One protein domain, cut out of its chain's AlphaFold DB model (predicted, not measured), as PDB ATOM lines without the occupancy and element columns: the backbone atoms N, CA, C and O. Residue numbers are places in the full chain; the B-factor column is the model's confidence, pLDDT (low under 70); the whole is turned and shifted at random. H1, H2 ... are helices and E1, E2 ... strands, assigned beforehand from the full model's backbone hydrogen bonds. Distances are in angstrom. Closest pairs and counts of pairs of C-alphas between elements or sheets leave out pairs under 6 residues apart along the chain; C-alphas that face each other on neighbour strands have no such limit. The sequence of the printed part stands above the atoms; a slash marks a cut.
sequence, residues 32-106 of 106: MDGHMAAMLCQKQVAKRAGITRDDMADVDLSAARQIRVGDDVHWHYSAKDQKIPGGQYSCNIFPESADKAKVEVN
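This is residues 32 to 106 of the 106 residues of an uncharacterized protein of Corynebacterium sp. HMSC08A12 (UniProt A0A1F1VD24). A small antiparallel sheet of three strands, E2, E3 and E4, has one helix, H1, lying slantwise over one face, while the other face is bare. The short strand E1 lies beyond one end of the sheet, and the long loop of residues 50 to 65 runs back to it from the end of H1. The 75 printed residues include one named helix and four named strands, in the order H1, E1, E2, E3, E4; the sheet's order is E2, E3, E4, and the class is mixed, helices and strands. The whole is compact, with a radius of gyration of the C-alphas of 11.8 A and spans of 33 by 24 by 17 A.

E2, residues 73 to 78, E3, residues 88 to 95, and E4, residues 101 to 105, form a meander, each strand the antiparallel neighbour of the one before. E2 and E3 are a hairpin at 159 degrees, with N 75 and O 91 within hydrogen-bond range at 2.9 A. E3 and E4 are a hairpin at 161 degrees, with N 92 and O 104 within range at 2.8 A. H1, residues 34 to 49, is on the sheet at a height of 7.3 A, making two layers, a helix on one face of a sheet. It lies over E3 and only just over E2 and E4, where 3 of its C-alphas fall on each; on the local plane it runs slantwise to the strands, at 50 degrees to E3. Its closest C-alphas to E3 are those of Cys 41 and Cys 91, 6.1 A. Every O i to N i+4 pair in H1 is within hydrogen-bond range. E1, residues 66 to 68, pairs with no named strand, but its residues 66 to 67 pair antiparallel with residues 32 to 33; E1 and E4 are apart.

H1 begins at C-alpha 34 (108.100, 114.096, 99.416) and measures 22.4 A. E3 measures 22.8 A and E2 16.5 A. E4 ends at C-alpha 105 (91.571, 113.806, 97.413).

The two C-alphas farthest apart, of Val 69 and Pro 85, are 33.2 A apart. The printed part has no cut, and H1 to E1 is the long link. Model confidence is under 70 in residues 53 to 64 and 77 to 88.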
ATOM      1  N   MET A  32     108.507 120.656  96.556       85.00
ATOM      2  CA  MET A  32     108.074 120.155  97.848       85.00
ATOM      3  C   MET A  32     108.838 118.889  98.216       85.00
ATOM      4  O   MET A  32     109.068 118.010  97.385       85.00
ATOM      5  N   ASP A  33     109.214 118.776  99.484       85.88
ATOM      6  CA  ASP A  33     109.750 117.529 100.010       85.88
ATOM      7  C   ASP A  33     108.675 116.421  99.985       85.88
ATOM      8  O   ASP A  33     107.519 116.652 100.356       85.88
ATOM      9  N   GLY A  34     109.039 115.214  99.545       78.81
ATOM     10  CA  GLY A  34     108.100 114.096  99.416       78.81
ATOM     11  C   GLY A  34     107.414 113.713 100.733       78.81
ATOM     12  O   GLY A  34     106.249 113.317 100.716       78.81
ATOM     13  N   HIS A  35     108.083 113.908 101.874       80.19
ATOM     14  CA  HIS A  35     107.500 113.721 103.201       80.19
ATOM     15  C   HIS A  35     106.413 114.762 103.463       80.19
ATOM     16  O   HIS A  35     105.327 114.436 103.943       80.19
ATOM     17  N   MET A  36     106.690 116.031 103.150       83.38
ATOM     18  CA  MET A  36     105.710 117.107 103.303       83.38
ATOM     19  C   MET A  36     104.472 116.840 102.442       83.38
ATOM     20  O   MET A  36     103.348 116.974 102.924       83.38
ATOM     21  N   ALA A  37     104.673 116.394 101.200       81.69
ATOM     22  CA  ALA A  37     103.584 116.013 100.312       81.69
ATOM     23  C   ALA A  37     102.741 114.876 100.917       81.69
ATOM     24  O   ALA A  37     101.528 115.018 101.078       81.69
ATOM     25  N   ALA A  38     103.368 113.779 101.345       78.94
ATOM     26  CA  ALA A  38     102.650 112.656 101.941       78.94
ATOM     27  C   ALA A  38     101.822 113.068 103.179       78.94
ATOM     28  O   ALA A  38     100.629 112.764 103.270       78.94
ATOM     29  N   MET A  39     102.406 113.874 104.071       80.69
ATOM     30  CA  MET A  39     101.720 114.420 105.248       80.69
ATOM     31  C   MET A  39     100.532 115.323 104.885       80.69
ATOM     32  O   MET A  39      99.465 115.242 105.504       80.69
ATOM     33  N   LEU A  40     100.686 116.192 103.879       82.81
ATOM     34  CA  LEU A  40      99.603 117.056 103.402       82.81
ATOM     35  C   LEU A  40      98.444 116.240 102.838       82.81
ATOM     36  O   LEU A  40      97.283 116.557 103.113       82.81
ATOM     37  N   CYS A  41      98.746 115.175 102.100       81.31
ATOM     38  CA  CYS A  41      97.728 114.271 101.606       81.31
ATOM     39  C   CYS A  41      96.945 113.612 102.742       81.31
ATOM     40  O   CYS A  41      95.717 113.716 102.780       81.31
ATOM     41  N   GLN A  42      97.640 112.989 103.699       78.19
ATOM     42  CA  GLN A  42      96.990 112.333 104.833       78.19
ATOM     43  C   GLN A  42      96.104 113.298 105.622       78.19
ATOM     44  O   GLN A  42      94.977 112.958 105.980       78.19
ATOM     45  N   LYS A  43      96.563 114.538 105.832       80.06
ATOM     46  CA  LYS A  43      95.773 115.579 106.500       80.06
ATOM     47  C   LYS A  43      94.471 115.894 105.758       80.06
ATOM     48  O   LYS A  43      93.440 116.095 106.399       80.06
ATOM     49  N   GLN A  44      94.502 115.948 104.428       82.94
ATOM     50  CA  GLN A  44      93.306 116.220 103.624       82.94
ATOM     51  C   GLN A  44      92.360 115.020 103.570       82.94
ATOM     52  O   GLN A  44      91.150 115.200 103.725       82.94
ATOM     53  N   VAL A  45      92.897 113.804 103.427       78.38
ATOM     54  CA  VAL A  45      92.120 112.559 103.535       78.38
ATOM     55  C   VAL A  45      91.412 112.510 104.881       78.38
ATOM     56  O   VAL A  45      90.204 112.293 104.932       78.38
ATOM     57  N   ALA A  46      92.123 112.817 105.965       76.88
ATOM     58  CA  ALA A  46      91.548 112.786 107.295       76.88
ATOM     59  C   ALA A  46      90.435 113.811 107.504       76.88
ATOM     60  O   ALA A  46      89.383 113.491 108.055       76.88
ATOM     61  N   LYS A  47      90.639 115.035 107.004       80.25
ATOM     62  CA  LYS A  47      89.610 116.077 107.021       80.25
ATOM     63  C   LYS A  47      88.356 115.638 106.259       80.25
ATOM     64  O   LYS A  47      87.253 115.899 106.728       80.25
ATOM     65  N   ARG A  48      88.515 114.981 105.104       78.12
ATOM     66  CA  ARG A  48      87.395 114.477 104.293       78.12
ATOM     67  C   ARG A  48      86.690 113.290 104.953       78.12
ATOM     68  O   ARG A  48      85.467 113.214 104.890       78.12
ATOM     69  N   ALA A  49      87.444 112.389 105.575       74.44
ATOM     70  CA  ALA A  49      86.923 111.197 106.239       74.44
ATOM     71  C   ALA A  49      86.390 111.462 107.662       74.44
ATOM     72  O   ALA A  49      85.747 110.590 108.234       74.44
ATOM     73  N   GLY A  50      86.635 112.647 108.235       75.56
ATOM     74  CA  GLY A  50      86.190 112.998 109.588       75.56
ATOM     75  C   GLY A  50      86.935 112.253 110.700       75.56
ATOM     76  O   GLY A  50      86.381 112.049 111.776       75.56
ATOM     77  N   ILE A  51      88.172 111.834 110.442       71.75
ATOM     78  CA  ILE A  51      89.000 111.055 111.374       71.75
ATOM     79  C   ILE A  51      90.001 111.942 112.113       71.75
ATOM     80  O   ILE A  51      90.381 113.022 111.642       71.75
ATOM     81  N   THR A  52      90.461 111.467 113.266       70.50
ATOM     82  CA  THR A  52      91.455 112.180 114.064       70.50
ATOM     83  C   THR A  52      92.875 111.857 113.605       70.50
ATOM     84  O   THR A  52      93.113 110.889 112.883       70.50
ATOM     85  N   ARG A  53      93.844 112.685 114.013       66.44
ATOM     86  CA  ARG A  53      95.263 112.459 113.694       66.44
ATOM     87  C   ARG A  53      95.758 111.103 114.203       66.44
ATOM     88  O   ARG A  53      96.599 110.495 113.556       66.44
ATOM     89  N   ASP A  54      95.219 110.639 115.326       68.62
ATOM     90  CA  ASP A  54      95.625 109.395 115.987       68.62
ATOM     91  C   ASP A  54      95.159 108.136 115.229       68.62
ATOM     92  O   ASP A  54      95.610 107.026 115.518       68.62
ATOM     93  N   ASP A  55      94.282 108.317 114.236       65.44
ATOM     94  CA  ASP A  55      93.775 107.265 113.355       65.44
ATOM     95  C   ASP A  55      94.488 107.233 111.987       65.44
ATOM     96  O   ASP A  55      94.201 106.363 111.158       65.44
ATOM     97  N   MET A  56      95.410 108.173 111.731       65.31
ATOM     98  CA  MET A  56      96.223 108.215 110.509       65.31
ATOM     99  C   MET A  56      97.323 107.142 110.546       65.31
ATOM    100  O   MET A  56      97.846 106.815 111.608       65.31
ATOM    101  N   ALA A  57      97.695 106.605 109.381       63.50
ATOM    102  CA  ALA A  57      98.864 105.729 109.266       63.50
ATOM    103  C   ALA A  57     100.165 106.511 109.438       63.50
ATOM    104  O   ALA A  57     100.263 107.652 108.979       63.50
ATOM    105  N   ASP A  58     101.192 105.845 109.958       64.06
ATOM    106  CA  ASP A  58     102.561 106.295 109.743       64.06
ATOM    107  C   ASP A  58     102.851 106.245 108.238       64.06
ATOM    108  O   ASP A  58     102.687 105.214 107.582       64.06
ATOM    109  N   VAL A  59     103.226 107.385 107.661       63.16
ATOM    110  CA  VAL A  59     103.727 107.417 106.286       63.16
ATOM    111  C   VAL A  59     105.058 106.673 106.287       63.16
ATOM    112  O   VAL A  59     105.938 107.021 107.069       63.16
ATOM    113  N   ASP A  60     105.242 105.684 105.409       59.50
ATOM    114  CA  ASP A  60     106.583 105.152 105.168       59.50
ATOM    115  C   ASP A  60     107.427 106.235 104.478       59.50
ATOM    116  O   ASP A  60     107.255 106.562 103.301       59.50
ATOM    117  N   LEU A  61     108.317 106.833 105.267       59.88
ATOM    118  CA  LEU A  61     109.148 107.973 104.887       59.88
ATOM    119  C   LEU A  61     110.390 107.564 104.092       59.88
ATOM    120  O   LEU A  61     111.139 108.429 103.638       59.88
ATOM    121  N   SER A  62     110.635 106.262 103.934       54.25
ATOM    122  CA  SER A  62     111.902 105.742 103.411       54.25
ATOM    123  C   SER A  62     112.143 106.045 101.926       54.25
ATOM    124  O   SER A  62     113.289 105.996 101.478       54.25
ATOM    125  N   ALA A  63     111.103 106.424 101.172       51.34
ATOM    126  CA  ALA A  63     111.174 106.693  99.730       51.34
ATOM    127  C   ALA A  63     110.836 108.145  99.325       51.34
ATOM    128  O   ALA A  63     110.551 108.414  98.153       51.34
ATOM    129  N   ALA A  64     110.857 109.102 100.258       63.12
ATOM    130  CA  ALA A  64     110.524 110.493  99.956       63.12
ATOM    131  C   ALA A  64     111.620 111.175  99.109       63.12
ATOM    132  O   ALA A  64     112.677 111.555  99.605       63.12
ATOM    133  N   ARG A  65     111.353 111.349  97.809       74.75
ATOM    134  CA  ARG A  65     112.157 112.189  96.905       74.75
ATOM    135  C   ARG A  65     111.644 113.628  96.903       74.75
ATOM    136  O   ARG A  65     110.457 113.856  97.126       74.75
ATOM    137  N   GLN A  66     112.506 114.587  96.572       82.00
ATOM    138  CA  GLN A  66     112.064 115.956  96.306       82.00
ATOM    139  C   GLN A  66     111.199 115.993  95.035       82.00
ATOM    140  O   GLN A  66     111.559 115.406  94.013       82.00
ATOM    141  N   ILE A  67     110.058 116.670  95.115       81.81
ATOM    142  CA  ILE A  67     109.078 116.829  94.038       81.81
ATOM    143  C   ILE A  67     109.205 118.251  93.503       81.81
ATOM    144  O   ILE A  67     109.208 119.191  94.291       81.81
ATOM    145  N   ARG A  68     109.316 118.450  92.190       84.00
ATOM    146  CA  ARG A  68     109.508 119.789  91.616       84.00
ATOM    147  C   ARG A  68     108.172 120.515  91.471       84.00
ATOM    148  O   ARG A  68     107.124 119.890  91.331       84.00
ATOM    149  N   VAL A  69     108.195 121.847  91.494       80.12
ATOM    150  CA  VAL A  69     107.029 122.632  91.060       80.12
ATOM    151  C   VAL A  69     106.724 122.306  89.599       80.12
ATOM    152  O   VAL A  69     107.623 122.301  88.760       80.12
ATOM    153  N   GLY A  70     105.452 122.033  89.314       77.62
ATOM    154  CA  GLY A  70     104.981 121.577  88.004       77.62
ATOM    155  C   GLY A  70     104.866 120.057  87.861       77.62
ATOM    156  O   GLY A  70     104.197 119.615  86.929       77.62
ATOM    157  N   ASP A  71     105.438 119.272  88.781       80.25
ATOM    158  CA  ASP A  71     105.188 117.830  88.841       80.25
ATOM    159  C   ASP A  71     103.795 117.554  89.434       80.25
ATOM    160  O   ASP A  71     103.325 118.260  90.333       80.25
ATOM    161  N   ASP A  72     103.158 116.475  88.983       79.19
ATOM    162  CA  ASP A  72     101.993 115.875  89.617       79.19
ATOM    163  C   ASP A  72     102.389 114.566  90.305       79.19
ATOM    164  O   ASP A  72     102.932 113.635  89.707       79.19
ATOM    165  N   VAL A  73     102.145 114.485  91.613       81.31
ATOM    166  CA  VAL A  73     102.470 113.277  92.376       81.31
ATOM    167  C   VAL A  73     101.208 112.676  92.947       81.31
ATOM    168  O   VAL A  73     100.503 113.292  93.748       81.31
ATOM    169  N   HIS A  74     100.956 111.440  92.532       80.88
ATOM    170  CA  HIS A  74      99.855 110.632  93.014       80.88
ATOM    171  C   HIS A  74     100.314 109.773  94.192       80.88
ATOM    172  O   HIS A  74     101.276 109.013  94.075       80.88
ATOM    173  N   TRP A  75      99.600 109.863  95.309       77.88
ATOM    174  CA  TRP A  75      99.785 108.972  96.447       77.88
ATOM    175  C   TRP A  75      98.538 108.135  96.673       77.88
ATOM    176  O   TRP A  75      97.419 108.650  96.720       77.88
ATOM    177  N   HIS A  76      98.761 106.839  96.856       73.25
ATOM    178  CA  HIS A  76      97.725 105.890  97.214       73.25
ATOM    179  C   HIS A  76      97.889 105.472  98.673       73.25
ATOM    180  O   HIS A  76      98.987 105.137  99.112       73.25
ATOM    181  N   TYR A  77      96.780 105.465  99.401       67.12
ATOM    182  CA  TYR A  77      96.701 105.076 100.796       67.12
ATOM    183  C   TYR A  77      95.632 103.994 100.952       67.12
ATOM    184  O   TYR A  77      94.444 104.223 100.710       67.12
ATOM    185  N   SER A  78      96.054 102.801 101.364       61.00
ATOM    186  CA  SER A  78      95.153 101.684 101.640       61.00
ATOM    187  C   SER A  78      94.679 101.730 103.093       61.00
ATOM    188  O   SER A  78      95.500 101.786 104.008       61.00
ATOM    189  N   ALA A  79      93.367 101.604 103.330       53.91
ATOM    190  CA  ALA A  79      92.828 101.449 104.685       53.91
ATOM    191  C   ALA A  79      93.336 100.201 105.423       53.91
ATOM    192  O   ALA A  79      93.187 100.126 106.636       53.91
ATOM    193  N   LYS A  80      93.939  99.214 104.740       53.31
ATOM    194  CA  LYS A  80      94.548  98.060 105.434       53.31
ATOM    195  C   LYS A  80      95.719  98.462 106.330       53.31
ATOM    196  O   LYS A  80      95.975  97.771 107.309       53.31
ATOM    197  N   ASP A  81      96.371  99.576 106.015       53.44
ATOM    198  CA  ASP A  81      97.506 100.112 106.768       53.44
ATOM    199  C   ASP A  81      97.058 101.175 107.790       53.44
ATOM    200  O   ASP A  81      97.882 101.847 108.402       53.44
ATOM    201  N   GLN A  82      95.743 101.360 107.974       58.03
ATOM    202  CA  GLN A  82      95.148 102.458 108.734       58.03
ATOM    203  C   GLN A  82      94.079 101.960 109.715       58.03
ATOM    204  O   GLN A  82      93.397 100.967 109.480       58.03
ATOM    205  N   LYS A  83      93.853 102.711 110.801       57.16
ATOM    206  CA  LYS A  83      92.651 102.551 111.647       57.16
ATOM    207  C   LYS A  83      91.392 103.158 111.013       57.16
ATOM    208  O   LYS A  83      90.326 103.144 111.623       57.16
ATOM    209  N   ILE A  84      91.503 103.694 109.796       55.53
ATOM    210  CA  ILE A  84      90.395 104.309 109.072       55.53
ATOM    211  C   ILE A  84      89.445 103.212 108.563       55.53
ATOM    212  O   ILE A  84      89.889 102.290 107.875       55.53
ATOM    213  N   PRO A  85      88.131 103.300 108.831       53.22
ATOM    214  CA  PRO A  85      87.181 102.315 108.333       53.22
ATOM    215  C   PRO A  85      87.076 102.345 106.795       53.22
ATOM    216  O   PRO A  85      86.535 103.281 106.217       53.22
ATOM    217  N   GLY A  86      87.536 101.278 106.134       50.88
ATOM    218  CA  GLY A  86      86.960 100.789 104.871       50.88
ATOM    219  C   GLY A  86      87.137 101.618 103.589       50.88
ATOM    220  O   GLY A  86      86.283 101.501 102.712       50.88
ATOM    221  N   GLY A  87      88.204 102.407 103.426       59.78
ATOM    222  CA  GLY A  87      88.434 103.204 102.208       59.78
ATOM    223  C   GLY A  87      89.782 102.958 101.521       59.78
ATOM    224  O   GLY A  87      90.816 102.860 102.168       59.78
ATOM    225  N   GLN A  88      89.802 102.885 100.190       68.50
ATOM    226  CA  GLN A  88      91.021 103.200  99.442       68.50
ATOM    227  C   GLN A  88      90.991 104.697  99.177       68.50
ATOM    228  O   GLN A  88      90.051 105.177  98.548       68.50
ATOM    229  N   TYR A  89      91.985 105.421  99.673       71.50
ATOM    230  CA  TYR A  89      92.091 106.852  99.449       71.50
ATOM    231  C   TYR A  89      93.237 107.117  98.495       71.50
ATOM    232  O   TYR A  89      94.297 106.493  98.569       71.50
ATOM    233  N   SER A  90      93.038 108.072  97.604       77.06
ATOM    234  CA  SER A  90      94.131 108.579  96.791       77.06
ATOM    235  C   SER A  90      94.131 110.088  96.800       77.06
ATOM    236  O   SER A  90      93.107 110.733  97.039       77.06
ATOM    237  N   CYS A  91      95.295 110.662  96.553       80.94
ATOM    238  CA  CYS A  91      95.408 112.090  96.383       80.94
ATOM    239  C   CYS A  91      96.409 112.443  95.300       80.94
ATOM    240  O   CYS A  91      97.418 111.765  95.106       80.94
ATOM    241  N   ASN A  92      96.124 113.559  94.644       86.06
ATOM    242  CA  ASN A  92      97.044 114.230  93.750       86.06
ATOM    243  C   ASN A  92      97.589 115.462  94.467       86.06
ATOM    244  O   ASN A  92      96.820 116.255  95.024       86.06
ATOM    245  N   ILE A  93      98.908 115.618  94.449       85.19
ATOM    246  CA  ILE A  93      99.592 116.798  94.970       85.19
ATOM    247  C   ILE A  93     100.262 117.537  93.826       85.19
ATOM    248  O   ILE A  93     101.004 116.946  93.045       85.19
ATOM    249  N   PHE A  94     100.008 118.843  93.789       87.69
ATOM    250  CA  PHE A  94     100.575 119.786  92.836       87.69
ATOM    251  C   PHE A  94     101.386 120.826  93.623       87.69
ATOM    252  O   PHE A  94     100.795 121.754  94.193       87.69
ATOM    253  N   PRO A  95     102.716 120.659  93.745       85.06
ATOM    254  CA  PRO A  95     103.565 121.613  94.447       85.06
ATOM    255  C   PRO A  95     103.562 122.984  93.766       85.06
ATOM    256  O   PRO A  95     103.783 123.093  92.562       85.06
ATOM    257  N   GLU A  96     103.352 124.033  94.559       85.06
ATOM    258  CA  GLU A  96     103.461 125.440  94.139       85.06
ATOM    259  C   GLU A  96     104.750 126.084  94.679       85.06
ATOM    260  O   GLU A  96     105.315 126.982  94.058       85.06
ATOM    261  N   SER A  97     105.230 125.612  95.833       83.12
ATOM    262  CA  SER A  97     106.490 125.993  96.476       83.12
ATOM    263  C   SER A  97     106.989 124.852  97.378       83.12
ATOM    264  O   SER A  97     106.424 123.757  97.388       83.12
ATOM    265  N   ALA A  98     108.042 125.101  98.162       81.25
ATOM    266  CA  ALA A  98     108.550 124.138  99.142       81.25
ATOM    267  C   ALA A  98     107.552 123.805 100.266       81.25
ATOM    268  O   ALA A  98     107.579 122.706 100.817       81.25
ATOM    269  N   ASP A  99     106.668 124.744 100.592       80.69
ATOM    270  CA  ASP A  99     105.736 124.695 101.720       80.69
ATOM    271  C   ASP A  99     104.256 124.755 101.305       80.69
ATOM    272  O   ASP A  99     103.370 124.551 102.138       80.69
ATOM    273  N   LYS A 100     103.967 124.995 100.020       82.50
ATOM    274  CA  LYS A 100     102.608 125.139  99.496       82.50
ATOM    275  C   LYS A 100     102.350 124.171  98.349       82.50
ATOM    276  O   LYS A 100     103.140 124.056  97.415       82.50
ATOM    277  N   ALA A 101     101.200 123.507  98.405       85.81
ATOM    278  CA  ALA A 101     100.697 122.672  97.327       85.81
ATOM    279  C   ALA A 101      99.170 122.701  97.279       85.81
ATOM    280  O   ALA A 101      98.499 122.817  98.313       85.81
ATOM    281  N   LYS A 102      98.627 122.515  96.079       87.75
ATOM    282  CA  LYS A 102      97.233 122.118  95.897       87.75
ATOM    283  C   LYS A 102      97.134 120.608  96.113       87.75
ATOM    284  O   LYS A 102      97.962 119.852  95.610       87.75
ATOM    285  N   VAL A 103      96.122 120.177  96.863       86.00
ATOM    286  CA  VAL A 103      95.874 118.760  97.156       86.00
ATOM    287  C   VAL A 103      94.445 118.417  96.767       86.00
ATOM    288  O   VAL A 103      93.502 119.062  97.230       86.00
ATOM    289  N   GLU A 104      94.289 117.395  95.938       87.31
ATOM    290  CA  GLU A 104      92.997 116.841  95.540       87.31
ATOM    291  C   GLU A 104      92.889 115.427  96.096       87.31
ATOM    292  O   GLU A 104      93.785 114.621  95.877       87.31
ATOM    293  N   VAL A 105      91.820 115.132  96.834       82.00
ATOM    294  CA  VAL A 105      91.571 113.806  97.413       82.00
ATOM    295  C   VAL A 105      90.438 113.156  96.640       82.00
ATOM    296  O   VAL A 105      89.387 113.787  96.512       82.00
ATOM    297  N   ASN A 106      90.618 111.906  96.212       77.75
ATOM    298  CA  ASN A 106      89.613 111.093  95.519       77.75
ATOM    299  C   ASN A 106      89.083 109.986  96.426       77.75
ATOM    300  O   ASN A 106      89.912 109.271  97.034       77.75
TER     301      ASN A 106